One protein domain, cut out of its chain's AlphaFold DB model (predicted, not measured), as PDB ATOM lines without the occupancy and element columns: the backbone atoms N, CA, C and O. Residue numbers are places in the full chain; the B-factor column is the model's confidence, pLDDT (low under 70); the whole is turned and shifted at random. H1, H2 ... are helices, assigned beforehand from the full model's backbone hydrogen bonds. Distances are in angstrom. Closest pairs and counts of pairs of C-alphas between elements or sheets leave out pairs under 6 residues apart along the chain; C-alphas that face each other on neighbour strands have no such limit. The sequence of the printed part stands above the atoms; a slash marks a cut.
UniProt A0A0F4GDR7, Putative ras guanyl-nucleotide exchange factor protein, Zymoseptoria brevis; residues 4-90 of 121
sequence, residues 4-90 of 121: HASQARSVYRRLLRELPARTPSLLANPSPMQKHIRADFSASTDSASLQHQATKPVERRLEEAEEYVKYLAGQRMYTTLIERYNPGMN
ATOM      1  N   HIS A   4      81.098 122.118 147.913       84.12
ATOM      2  CA  HIS A   4      80.329 121.248 147.022       84.12
ATOM      3  C   HIS A   4      78.860 121.101 147.438       84.12
ATOM      4  O   HIS A   4      77.984 121.021 146.583       84.12
ATOM      5  N   ALA A   5      78.546 121.139 148.739       87.69
ATOM      6  CA  ALA A   5      77.163 121.030 149.209       87.69
ATOM      7  C   ALA A   5      76.320 122.261 148.828       87.69
ATOM      8  O   ALA A   5      75.130 122.144 148.524       87.69
ATOM      9  N   SER A   6      76.927 123.452 148.831       91.75
ATOM     10  CA  SER A   6      76.255 124.686 148.409       91.75
ATOM     11  C   SER A   6      76.036 124.718 146.892       91.75
ATOM     12  O   SER A   6      74.929 125.020 146.434       91.75
ATOM     13  N   GLN A   7      77.047 124.296 146.127       92.44
ATOM     14  CA  GLN A   7      76.983 124.173 144.675       92.44
ATOM     15  C   GLN A   7      75.910 123.160 144.260       92.44
ATOM     16  O   GLN A   7      75.012 123.523 143.498       92.44
ATOM     17  N   ALA A   8      75.912 121.961 144.852       91.81
ATOM     18  CA  ALA A   8      74.925 120.910 144.598       91.81
ATOM     19  C   ALA A   8      73.486 121.404 144.795       91.81
ATOM     20  O   ALA A   8      72.632 121.216 143.932       91.81
ATOM     21  N   ARG A   9      73.215 122.122 145.895       92.69
ATOM     22  CA  ARG A   9      71.889 122.709 146.162       92.69
ATOM     23  C   ARG A   9      71.499 123.755 145.120       92.69
ATOM     24  O   ARG A   9      70.329 123.835 144.744       92.69
ATOM     25  N   SER A  10      72.454 124.568 144.668       94.12
ATOM     26  CA  SER A  10      72.207 125.587 143.646       94.12
ATOM     27  C   SER A  10      71.870 124.965 142.286       94.12
ATOM     28  O   SER A  10      70.952 125.438 141.614       94.12
ATOM     29  N   VAL A  11      72.573 123.895 141.898       94.06
ATOM     30  CA  VAL A  11      72.363 123.174 140.636       94.06
ATOM     31  C   VAL A  11      71.053 122.396 140.695       94.06
ATOM     32  O   VAL A  11      70.230 122.545 139.800       94.06
ATOM     33  N   TYR A  12      70.779 121.695 141.800       94.00
ATOM     34  CA  TYR A  12      69.506 121.006 142.040       94.00
ATOM     35  C   TYR A  12      68.297 121.930 141.839       94.00
ATOM     36  O   TYR A  12      67.356 121.599 141.119       94.00
ATOM     37  N   ARG A  13      68.326 123.128 142.438       92.50
ATOM     38  CA  ARG A  13      67.233 124.105 142.304       92.50
ATOM     39  C   ARG A  13      67.100 124.648 140.885       92.50
ATOM     40  O   ARG A  13      65.977 124.894 140.457       92.50
ATOM     41  N   ARG A  14      68.212 124.861 140.175       93.62
ATOM     42  CA  ARG A  14      68.192 125.265 138.760       93.62
ATOM     43  C   ARG A  14      67.563 124.170 137.902       93.62
ATOM     44  O   ARG A  14      66.616 124.448 137.178       93.62
ATOM     45  N   LEU A  15      67.992 122.924 138.084       91.69
ATOM     46  CA  LEU A  15      67.495 121.773 137.336       91.69
ATOM     47  C   LEU A  15      65.991 121.550 137.552       91.69
ATOM     48  O   LEU A  15      65.255 121.362 136.591       91.69
ATOM     49  N   LEU A  16      65.499 121.671 138.789       88.69
ATOM     50  CA  LEU A  16      64.060 121.578 139.064       88.69
ATOM     51  C   LEU A  16      63.223 122.716 138.466       88.69
ATOM     52  O   LEU A  16      62.033 122.514 138.240       88.69
ATOM     53  N   ARG A  17      63.807 123.900 138.245       88.31
ATOM     54  CA  ARG A  17      63.113 125.055 137.650       88.31
ATOM     55  C   ARG A  17      63.037 124.986 136.127       88.31
ATOM     56  O   ARG A  17      62.118 125.565 135.565       88.31
ATOM     57  N   GLU A  18      63.972 124.290 135.482       89.31
ATOM     58  CA  GLU A  18      63.919 124.047 134.033       89.31
ATOM     59  C   GLU A  18      62.912 122.948 133.654       89.31
ATOM     60  O   GLU A  18      62.517 122.838 132.496       89.31
ATOM     61  N   LEU A  19      62.456 122.141 134.619       84.56
ATOM     62  CA  LEU A  19      61.400 121.165 134.367       84.56
ATOM     63  C   LEU A  19      60.047 121.866 134.152       84.56
ATOM     64  O   LEU A  19      59.717 122.791 134.897       84.56
ATOM     65  N   PRO A  20      59.218 121.396 133.198       81.69
ATOM     66  CA  PRO A  20      57.900 121.972 132.950       81.69
ATOM     67  C   PRO A  20      57.044 122.040 134.221       81.69
ATOM     68  O   PRO A  20      56.878 121.038 134.927       81.69
ATOM     69  N   ALA A  21      56.471 123.215 134.493       74.69
ATOM     70  CA  ALA A  21      55.494 123.379 135.561       74.69
ATOM     71  C   ALA A  21      54.247 122.539 135.246       74.69
ATOM     72  O   ALA A  21      53.749 122.554 134.122       74.69
ATOM     73  N   ARG A  22      53.749 121.788 136.234       71.75
ATOM     74  CA  ARG A  22      52.562 120.936 136.077       71.75
ATOM     75  C   ARG A  22      51.416 121.427 136.950       71.75
ATOM     76  O   ARG A  22      51.632 121.890 138.070       71.75
ATOM     77  N   THR A  23      50.208 121.255 136.427       74.00
ATOM     78  CA  THR A  23      48.936 121.446 137.126       74.00
ATOM     79  C   THR A  23      48.184 120.111 137.168       74.00
ATOM     80  O   THR A  23      48.004 119.516 136.103       74.00
ATOM     81  N   PRO A  24      47.735 119.622 138.344       75.00
ATOM     82  CA  PRO A  24      47.842 120.229 139.678       75.00
ATOM     83  C   PRO A  24      49.272 120.205 140.258       75.00
ATOM     84  O   PRO A  24      50.170 119.575 139.707       75.00
ATOM     85  N   SER A  25      49.466 120.942 141.360       69.44
ATOM     86  CA  SER A  25      50.767 121.301 141.953       69.44
ATOM     87  C   SER A  25      51.788 120.155 142.055       69.44
ATOM     88  O   SER A  25      51.498 119.070 142.564       69.44
ATOM     89  N   LEU A  26      53.035 120.464 141.677       66.00
ATOM     90  CA  LEU A  26      54.216 119.591 141.755       66.00
ATOM     91  C   LEU A  26      54.507 119.041 143.161       66.00
ATOM     92  O   LEU A  26      55.136 117.991 143.285       66.00
ATOM     93  N   LEU A  27      54.078 119.740 144.217       68.69
ATOM     94  CA  LEU A  27      54.282 119.279 145.594       68.69
ATOM     95  C   LEU A  27      53.340 118.130 145.964       68.69
ATOM     96  O   LEU A  27      53.710 117.303 146.792       68.69
ATOM     97  N   ALA A  28      52.154 118.071 145.353       72.88
ATOM     98  CA  ALA A  28      51.171 117.032 145.640       72.88
ATOM     99  C   ALA A  28      51.508 115.722 144.913       72.88
ATOM    100  O   ALA A  28      51.400 114.652 145.499       72.88
ATOM    101  N   ASN A  29      51.963 115.806 143.655       80.44
ATOM    102  CA  ASN A  29      52.262 114.641 142.818       80.44
ATOM    103  C   ASN A  29      53.574 114.840 142.033       80.44
ATOM    104  O   ASN A  29      53.538 115.208 140.853       80.44
ATOM    105  N   PRO A  30      54.749 114.607 142.653       82.06
ATOM    106  CA  PRO A  30      56.028 114.748 141.964       82.06
ATOM    107  C   PRO A  30      56.163 113.706 140.851       82.06
ATOM    108  O   PRO A  30      55.840 112.528 141.039       82.06
ATOM    109  N   SER A  31      56.669 114.134 139.692       86.19
ATOM    110  CA  SER A  31      56.845 113.239 138.544       86.19
ATOM    111  C   SER A  31      57.874 112.136 138.844       86.19
ATOM    112  O   SER A  31      58.776 112.349 139.661       86.19
ATOM    113  N   PRO A  32      57.807 110.971 138.168       88.88
ATOM    114  CA  PRO A  32      58.831 109.934 138.303       88.88
ATOM    115  C   PRO A  32      60.250 110.473 138.074       88.88
ATOM    116  O   PRO A  32      61.156 110.156 138.836       88.88
ATOM    117  N   MET A  33      60.422 111.382 137.105       87.38
ATOM    118  CA  MET A  33      61.703 112.052 136.869       87.38
ATOM    119  C   MET A  33      62.140 112.938 138.037       87.38
ATOM    120  O   MET A  33      63.295 112.886 138.436       87.38
ATOM    121  N   GLN A  34      61.240 113.728 138.630       88.12
ATOM    122  CA  GLN A  34      61.579 114.547 139.802       88.12
ATOM    123  C   GLN A  34      61.963 113.694 141.012       88.12
ATOM    124  O   GLN A  34      62.870 114.068 141.756       88.12
ATOM    125  N   LYS A  35      61.284 112.555 141.210       89.44
ATOM    126  CA  LYS A  35      61.645 111.580 142.248       89.44
ATOM    127  C   LYS A  35      63.036 111.000 141.989       89.44
ATOM    128  O   LYS A  35      63.834 110.961 142.917       89.44
ATOM    129  N   HIS A  36      63.334 110.629 140.743       90.69
ATOM    130  CA  HIS A  36      64.639 110.096 140.342       90.69
ATOM    131  C   HIS A  36      65.770 111.116 140.534       90.69
ATOM    132  O   HIS A  36      66.742 110.815 141.216       90.69
ATOM    133  N   ILE A  37      65.587 112.359 140.078       90.81
ATOM    134  CA  ILE A  37      66.535 113.459 140.321       90.81
ATOM    135  C   ILE A  37      66.743 113.659 141.826       90.81
ATOM    136  O   ILE A  37      67.868 113.792 142.290       90.81
ATOM    137  N   ARG A  38      65.668 113.679 142.624       91.00
ATOM    138  CA  ARG A  38      65.798 113.825 144.080       91.00
ATOM    139  C   ARG A  38      66.595 112.670 144.695       91.00
ATOM    140  O   ARG A  38      67.423 112.945 145.557       91.00
ATOM    141  N   ALA A  39      66.353 111.436 144.253       91.88
ATOM    142  CA  ALA A  39      67.068 110.246 144.707       91.88
ATOM    143  C   ALA A  39      68.572 110.312 144.376       91.88
ATOM    144  O   ALA A  39      69.397 109.977 145.225       91.88
ATOM    145  N   ASP A  40      68.926 110.820 143.191       91.69
ATOM    146  CA  ASP A  40      70.319 111.014 142.764       91.69
ATOM    147  C   ASP A  40      71.058 112.001 143.688       91.69
ATOM    148  O   ASP A  40      72.103 111.691 144.261       91.69
ATOM    149  N   PHE A  41      70.447 113.159 143.972       89.69
ATOM    150  CA  PHE A  41      71.021 114.155 144.889       89.69
ATOM    151  C   PHE A  41      71.014 113.727 146.369       89.69
ATOM    152  O   PHE A  41      71.784 114.278 147.157       89.69
ATOM    153  N   SER A  42      70.168 112.769 146.767       89.50
ATOM    154  CA  SER A  42      70.188 112.172 148.109       89.50
ATOM    155  C   SER A  42      71.110 110.952 148.223       89.50
ATOM    156  O   SER A  42      71.088 110.298 149.261       89.50
ATOM    157  N   ALA A  43      71.885 110.637 147.176       83.38
ATOM    158  CA  ALA A  43      72.756 109.464 147.101       83.38
ATOM    159  C   ALA A  43      72.028 108.129 147.376       83.38
ATOM    160  O   ALA A  43      72.605 107.211 147.957       83.38
ATOM    161  N   SER A  44      70.758 108.021 146.963       85.62
ATOM    162  CA  SER A  44      70.041 106.741 146.974       85.62
ATOM    163  C   SER A  44      70.659 105.798 145.938       85.62
ATOM    164  O   SER A  44      71.140 106.234 144.895       85.62
ATOM    165  N   THR A  45      70.630 104.496 146.212       86.44
ATOM    166  CA  THR A  45      71.130 103.442 145.318       86.44
ATOM    167  C   THR A  45      70.024 102.472 144.902       86.44
ATOM    168  O   THR A  45      70.304 101.329 144.547       86.44
ATOM    169  N   ASP A  46      68.764 102.911 144.928       87.81
ATOM    170  CA  ASP A  46      67.587 102.051 144.712       87.81
ATOM    171  C   ASP A  46      67.452 101.541 143.264       87.81
ATOM    172  O   ASP A  46      66.620 100.692 142.958       87.81
ATOM    173  N   SER A  47      68.244 102.074 142.332       87.81
ATOM    174  CA  SER A  47      68.223 101.709 140.914       87.81
ATOM    175  C   SER A  47      69.638 101.531 140.373       87.81
ATOM    176  O   SER A  47      70.557 102.233 140.793       87.81
ATOM    177  N   ALA A  48      69.810 100.658 139.377       89.06
ATOM    178  CA  ALA A  48      71.110 100.407 138.743       89.06
ATOM    179  C   ALA A  48      71.750 101.685 138.160       89.06
ATOM    180  O   ALA A  48      72.960 101.881 138.252       89.06
ATOM    181  N   SER A  49      70.936 102.604 137.625       87.69
ATOM    182  CA  SER A  49      71.408 103.911 137.147       87.69
ATOM    183  C   SER A  49      71.959 104.791 138.273       87.69
ATOM    184  O   SER A  49      72.987 105.438 138.099       87.69
ATOM    185  N   LEU A  50      71.316 104.775 139.445       88.56
ATOM    186  CA  LEU A  50      71.754 105.517 140.627       88.56
ATOM    187  C   LEU A  50      73.012 104.901 141.253       88.56
ATOM    188  O   LEU A  50      73.884 105.618 141.729       88.56
ATOM    189  N   GLN A  51      73.152 103.575 141.196       90.38
ATOM    190  CA  GLN A  51      74.377 102.880 141.604       90.38
ATOM    191  C   GLN A  51      75.553 103.254 140.696       90.38
ATOM    192  O   GLN A  51      76.651 103.501 141.183       90.38
ATOM    193  N   HIS A  52      75.323 103.366 139.386       89.25
ATOM    194  CA  HIS A  52      76.349 103.829 138.455       89.25
ATOM    195  C   HIS A  52      76.697 105.310 138.653       89.25
ATOM    196  O   HIS A  52      77.864 105.679 138.584       89.25
ATOM    197  N   GLN A  53      75.716 106.164 138.962       87.75
ATOM    198  CA  GLN A  53      75.998 107.523 139.431       87.75
ATOM    199  C   GLN A  53      76.878 107.465 140.684       87.75
ATOM    200  O   GLN A  53      77.910 108.124 140.717       87.75
ATOM    201  N   ALA A  54      76.533 106.621 141.668       86.94
ATOM    202  CA  ALA A  54      77.229 106.463 142.945       86.94
ATOM    203  C   ALA A  54      78.729 106.127 142.836       86.94
ATOM    204  O   ALA A  54      79.473 106.483 143.752       86.94
ATOM    205  N   THR A  55      79.194 105.530 141.735       90.31
ATOM    206  CA  THR A  55      80.624 105.245 141.520       90.31
ATOM    207  C   THR A  55      81.424 106.454 141.030       90.31
ATOM    208  O   THR A  55      82.641 106.492 141.212       90.31
ATOM    209  N   LYS A  56      80.776 107.464 140.434       90.62
ATOM    210  CA  LYS A  56      81.454 108.658 139.910       90.62
ATOM    211  C   LYS A  56      81.908 109.591 141.040       90.62
ATOM    212  O   LYS A  56      81.177 109.743 142.024       90.62
ATOM    213  N   PRO A  57      83.044 110.299 140.904       91.62
ATOM    214  CA  PRO A  57      83.431 111.322 141.871       91.62
ATOM    215  C   PRO A  57      82.412 112.473 141.882       91.62
ATOM    216  O   PRO A  57      81.797 112.787 140.863       91.62
ATOM    217  N   VAL A  58      82.231 113.106 143.044       88.75
ATOM    218  CA  VAL A  58      81.200 114.142 143.260       88.75
ATOM    219  C   VAL A  58      81.370 115.327 142.307       88.75
ATOM    220  O   VAL A  58      80.382 115.835 141.788       88.75
ATOM    221  N   GLU A  59      82.609 115.734 142.037       91.00
ATOM    222  CA  GLU A  59      82.929 116.842 141.129       91.00
ATOM    223  C   GLU A  59      82.407 116.587 139.713       91.00
ATOM    224  O   GLU A  59      81.673 117.410 139.173       91.00
ATOM    225  N   ARG A  60      82.664 115.392 139.165       91.88
ATOM    226  CA  ARG A  60      82.164 114.995 137.841       91.88
ATOM    227  C   ARG A  60      80.645 115.004 137.773       91.88
ATOM    228  O   ARG A  60      80.083 115.457 136.785       91.88
ATOM    229  N   ARG A  61      79.962 114.548 138.827       91.62
ATOM    230  CA  ARG A  61      78.489 114.581 138.862       91.62
ATOM    231  C   ARG A  61      77.942 116.004 138.863       91.62
ATOM    232  O   ARG A  61      76.897 116.255 138.272       91.62
ATOM    233  N   LEU A  62      78.626 116.930 139.534       91.69
ATOM    234  CA  LEU A  62      78.240 118.340 139.534       91.69
ATOM    235  C   LEU A  62      78.450 118.978 138.160       91.69
ATOM    236  O   LEU A  62      77.555 119.679 137.694       91.69
ATOM    237  N   GLU A  63      79.575 118.699 137.502       93.25
ATOM    238  CA  GLU A  63      79.847 119.155 136.132       93.25
ATOM    239  C   GLU A  63      78.798 118.627 135.143       93.25
ATOM    240  O   GLU A  63      78.204 119.411 134.403       93.25
ATOM    241  N   GLU A  64      78.497 117.325 135.190       92.69
ATOM    242  CA  GLU A  64      77.446 116.700 134.375       92.69
ATOM    243  C   GLU A  64      76.085 117.366 134.629       92.69
ATOM    244  O   GLU A  64      75.369 117.728 133.694       92.69
ATOM    245  N   ALA A  65      75.723 117.595 135.895       92.62
ATOM    246  CA  ALA A  65      74.473 118.263 136.244       92.62
ATOM    247  C   ALA A  65      74.405 119.710 135.717       92.62
ATOM    248  O   ALA A  65      73.336 120.164 135.302       92.62
ATOM    249  N   GLU A  66      75.520 120.442 135.702       93.50
ATOM    250  CA  GLU A  66      75.594 121.780 135.106       93.50
ATOM    251  C   GLU A  66      75.446 121.749 133.581       93.50
ATOM    252  O   GLU A  66      74.765 122.609 133.011       93.50
ATOM    253  N   GLU A  67      76.039 120.758 132.916       94.88
ATOM    254  CA  GLU A  67      75.874 120.536 131.480       94.88
ATOM    255  C   GLU A  67      74.413 120.226 131.126       94.88
ATOM    256  O   GLU A  67      73.847 120.852 130.225       94.88
ATOM    257  N   TYR A  68      73.749 119.371 131.909       93.62
ATOM    258  CA  TYR A  68      72.322 119.092 131.737       93.62
ATOM    259  C   TYR A  68      71.452 120.340 131.888       93.62
ATOM    260  O   TYR A  68      70.522 120.536 131.106       93.62
ATOM    261  N   VAL A  69      71.745 121.219 132.852       94.38
ATOM    262  CA  VAL A  69      71.001 122.482 133.003       94.38
ATOM    263  C   VAL A  69      71.137 123.352 131.750       94.38
ATOM    264  O   VAL A  69      70.140 123.900 131.279       94.38
ATOM    265  N   LYS A  70      72.343 123.457 131.174       95.00
ATOM    266  CA  LYS A  70      72.570 124.207 129.925       95.00
ATOM    267  C   LYS A  70      71.801 123.589 128.759       95.00
ATOM    268  O   LYS A  70      71.163 124.318 128.001       95.00
ATOM    269  N   TYR A  71      71.823 122.262 128.649       95.25
ATOM    270  CA  TYR A  71      71.079 121.534 127.626       95.25
ATOM    271  C   TYR A  71      69.570 121.790 127.723       95.25
ATOM    272  O   TYR A  71      68.943 122.135 126.725       95.25
ATOM    273  N   LEU A  72      68.984 121.701 128.922       93.31
ATOM    274  CA  LEU A  72      67.551 121.942 129.129       93.31
ATOM    275  C   LEU A  72      67.147 123.383 128.788       93.31
ATOM    276  O   LEU A  72      66.134 123.597 128.121       93.31
ATOM    277  N   ALA A  73      67.960 124.365 129.185       92.75
ATOM    278  CA  ALA A  73      67.734 125.760 128.817       92.75
ATOM    279  C   ALA A  73      67.789 125.962 127.289       92.75
ATOM    280  O   ALA A  73      66.943 126.657 126.719       92.75
ATOM    281  N   GLY A  74      68.746 125.307 126.622       95.12
ATOM    282  CA  GLY A  74      68.851 125.274 125.164       95.12
ATOM    283  C   GLY A  74      67.630 124.632 124.504       95.12
ATOM    284  O   GLY A  74      67.074 125.209 123.574       95.12
ATOM    285  N   GLN A  75      67.153 123.503 125.032       93.25
ATOM    286  CA  GLN A  75      65.969 122.806 124.533       93.25
ATOM    287  C   GLN A  75      64.717 123.684 124.622       93.25
ATOM    288  O   GLN A  75      63.944 123.748 123.670       93.25
ATOM    289  N   ARG A  76      64.535 124.412 125.731       91.62
ATOM    290  CA  ARG A  76      63.416 125.350 125.887       91.62
ATOM    291  C   ARG A  76      63.457 126.442 124.821       91.62
ATOM    292  O   ARG A  76      62.448 126.706 124.171       91.62
ATOM    293  N   MET A  77      64.626 127.057 124.632       93.56
ATOM    294  CA  MET A  77      64.817 128.096 123.620       93.56
ATOM    295  C   MET A  77      64.588 127.553 122.208       93.56
ATOM    296  O   MET A  77      63.937 128.205 121.397       93.56
ATOM    297  N   TYR A  78      65.075 126.346 121.925       94.06
ATOM    298  CA  TYR A  78      64.855 125.660 120.658       94.06
ATOM    299  C   TYR A  78      63.363 125.463 120.374       94.06
ATOM    300  O   TYR A  78      62.897 125.854 119.305       94.06
ATOM    301  N   THR A  79      62.590 124.958 121.341       90.50
ATOM    302  CA  THR A  79      61.133 124.821 121.201       90.50
ATOM    303  C   THR A  79      60.469 126.169 120.912       90.50
ATOM    304  O   THR A  79      59.705 126.277 119.957       90.50
ATOM    305  N   THR A  80      60.830 127.228 121.648       90.88
ATOM    306  CA  THR A  80      60.310 128.587 121.402       90.88
ATOM    307  C   THR A  80      60.651 129.099 119.996       90.88
ATOM    308  O   THR A  80      59.831 129.756 119.353       90.88
ATOM    309  N   LEU A  81      61.864 128.830 119.503       94.31
ATOM    310  CA  LEU A  81      62.289 129.244 118.166       94.31
ATOM    311  C   LEU A  81      61.521 128.501 117.073       94.31
ATOM    312  O   LEU A  81      61.089 129.135 116.111       94.31
ATOM    313  N   ILE A  82      61.305 127.194 117.231       92.12
ATOM    314  CA  ILE A  82      60.501 126.419 116.281       92.12
ATOM    315  C   ILE A  82      59.085 126.977 116.203       92.12
ATOM    316  O   ILE A  82      58.603 127.239 115.107       92.12
ATOM    317  N   GLU A  83      58.434 127.201 117.342       88.75
ATOM    318  CA  GLU A  83      57.060 127.717 117.378       88.75
ATOM    319  C   GLU A  83      56.945 129.093 116.708       88.75
ATOM    320  O   GLU A  83      55.973 129.371 116.007       88.75
ATOM    321  N   ARG A  84      57.960 129.952 116.873       92.50
ATOM    322  CA  ARG A  84      57.971 131.300 116.293       92.50
ATOM    323  C   ARG A  84      58.214 131.304 114.788       92.50
ATOM    324  O   ARG A  84      57.571 132.065 114.069       92.50
ATOM    325  N   TYR A  85      59.192 130.533 114.329       93.81
ATOM    326  CA  TYR A  85      59.646 130.583 112.939       93.81
ATOM    327  C   TYR A  85      58.992 129.520 112.056       93.81
ATOM    328  O   TYR A  85      59.081 129.617 110.834       93.81
ATOM    329  N   ASN A  86      58.285 128.554 112.645       87.81
ATOM    330  CA  ASN A  86      57.510 127.549 111.930       87.81
ATOM    331  C   ASN A  86      56.036 127.538 112.390       87.81
ATOM    332  O   ASN A  86      55.561 126.557 112.963       87.81
ATOM    333  N   PRO A  87      55.270 128.612 112.124       81.62
ATOM    334  CA  PRO A  87      53.862 128.693 112.522       81.62
ATOM    335  C   PRO A  87      52.973 127.650 111.819       81.62
ATOM    336  O   PRO A  87      51.887 127.341 112.298       81.62
ATOM    337  N   GLY A  88      53.432 127.088 110.695       80.88
ATOM    338  CA  GLY A  88      52.739 126.034 109.953       80.88
ATOM    339  C   GLY A  88      53.101 124.610 110.381       80.88
ATOM    340  O   GLY A  88      52.635 123.671 109.743       80.88
ATOM    341  N   MET A  89      53.923 124.429 111.422       79.75
ATOM    342  CA  MET A  89      54.426 123.107 111.828       79.75
ATOM    343  C   MET A  89      53.311 122.169 112.309       79.75
ATOM    344  O   MET A  89      53.383 120.967 112.090       79.75
ATOM    345  N   ASN A  90      52.256 122.736 112.902       78.19
ATOM    346  CA  ASN A  90      51.094 121.992 113.392       78.19
ATOM    347  C   ASN A  90      49.910 121.987 112.405       78.19
ATOM    348  O   ASN A  90      48.839 121.502 112.758       78.19
TER     349      ASN A  90
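This is residues 4 to 90 of the 121 residues of the protein "Putative ras guanyl-nucleotide exchange factor protein" of Zymoseptoria brevis (UniProt A0A0F4GDR7). One long helix, H4, makes the longest axis, with H1 side by side with its earlier part and the tail end, residues 77 to 90, sticking out free. From H1 a long loop folds back into H2, which runs loosely alongside H1, and the short H3 follows H2 before a tight turn leads into H4. The printed part has 87 residues with four named helices, in the order H1, H2, H3, H4, and no named strand; the class is all helix. The whole is loose, with a radius of gyration of the C-alphas of 15.6 A, and elongated, spanning 47 by 29 by 26 A.

H4, the longest helix, holds residues 58 to 85 and measures 40.7 A from C-alpha 58 at (81.200, 114.142, 143.260) to C-alpha 85 at (59.646, 130.583, 112.939). H1, residues 4 to 18, begins with C-alpha 4 at (80.329, 121.248, 147.022) and is 21.1 A long. H2, residues 32 to 41, is 14.5 A long, and H3, residues 48 to 55, is 11.0 A long.

H4 and H1 touch, with 14 pairs of C-alphas within 8 A; their closest C-alphas, those of Val 69 and Leu 15, are 5.6 A apart. They run the same way at a shallow tilt of 20 degrees. H1 and H2 form a helical hairpin, running opposite ways at a shallow tilt of 12 degrees. They only just touch, with 3 pairs of C-alphas within 8 A, the closest being those of Leu 16 and Gln 34 at 7.5 A. H2 and H3 also only just touch, with 3 such pairs; the closest C-alphas, those of Asp 40 and Leu 50, are 6.1 A apart. These two run the same way at a shallow tilt of 20 degrees. The helix packing is mostly aligned, the three touching pairs standing at shallow tilts. H3 and H4 are close but not clearly touching: their closest C-alphas, those of Gln 53 and Arg 61, are 7.5 A apart, and the helices run opposite ways at a steep tilt of 52 degrees. H2 and H4 are apart, and so are H1 and H3. In H1, H2, H3 and H4 every O i to N i+4 pair is within hydrogen-bond range.

The two C-alphas farthest apart, those of Thr 55 and Gly 88, are 47.0 A from each other. Residues 77 to 90, of which 77 to 85 belong to H4, stand free; the body without them spans 36 by 28 by 22 A. The link from H1 to H2, residues 19 to 31, is long, that from H2 to H3 is short, and that from H3 to H4 is tight. The printed part has no cut. The mean pLDDT of the printed part is 88.2, and residues 25 to 27 are under 70.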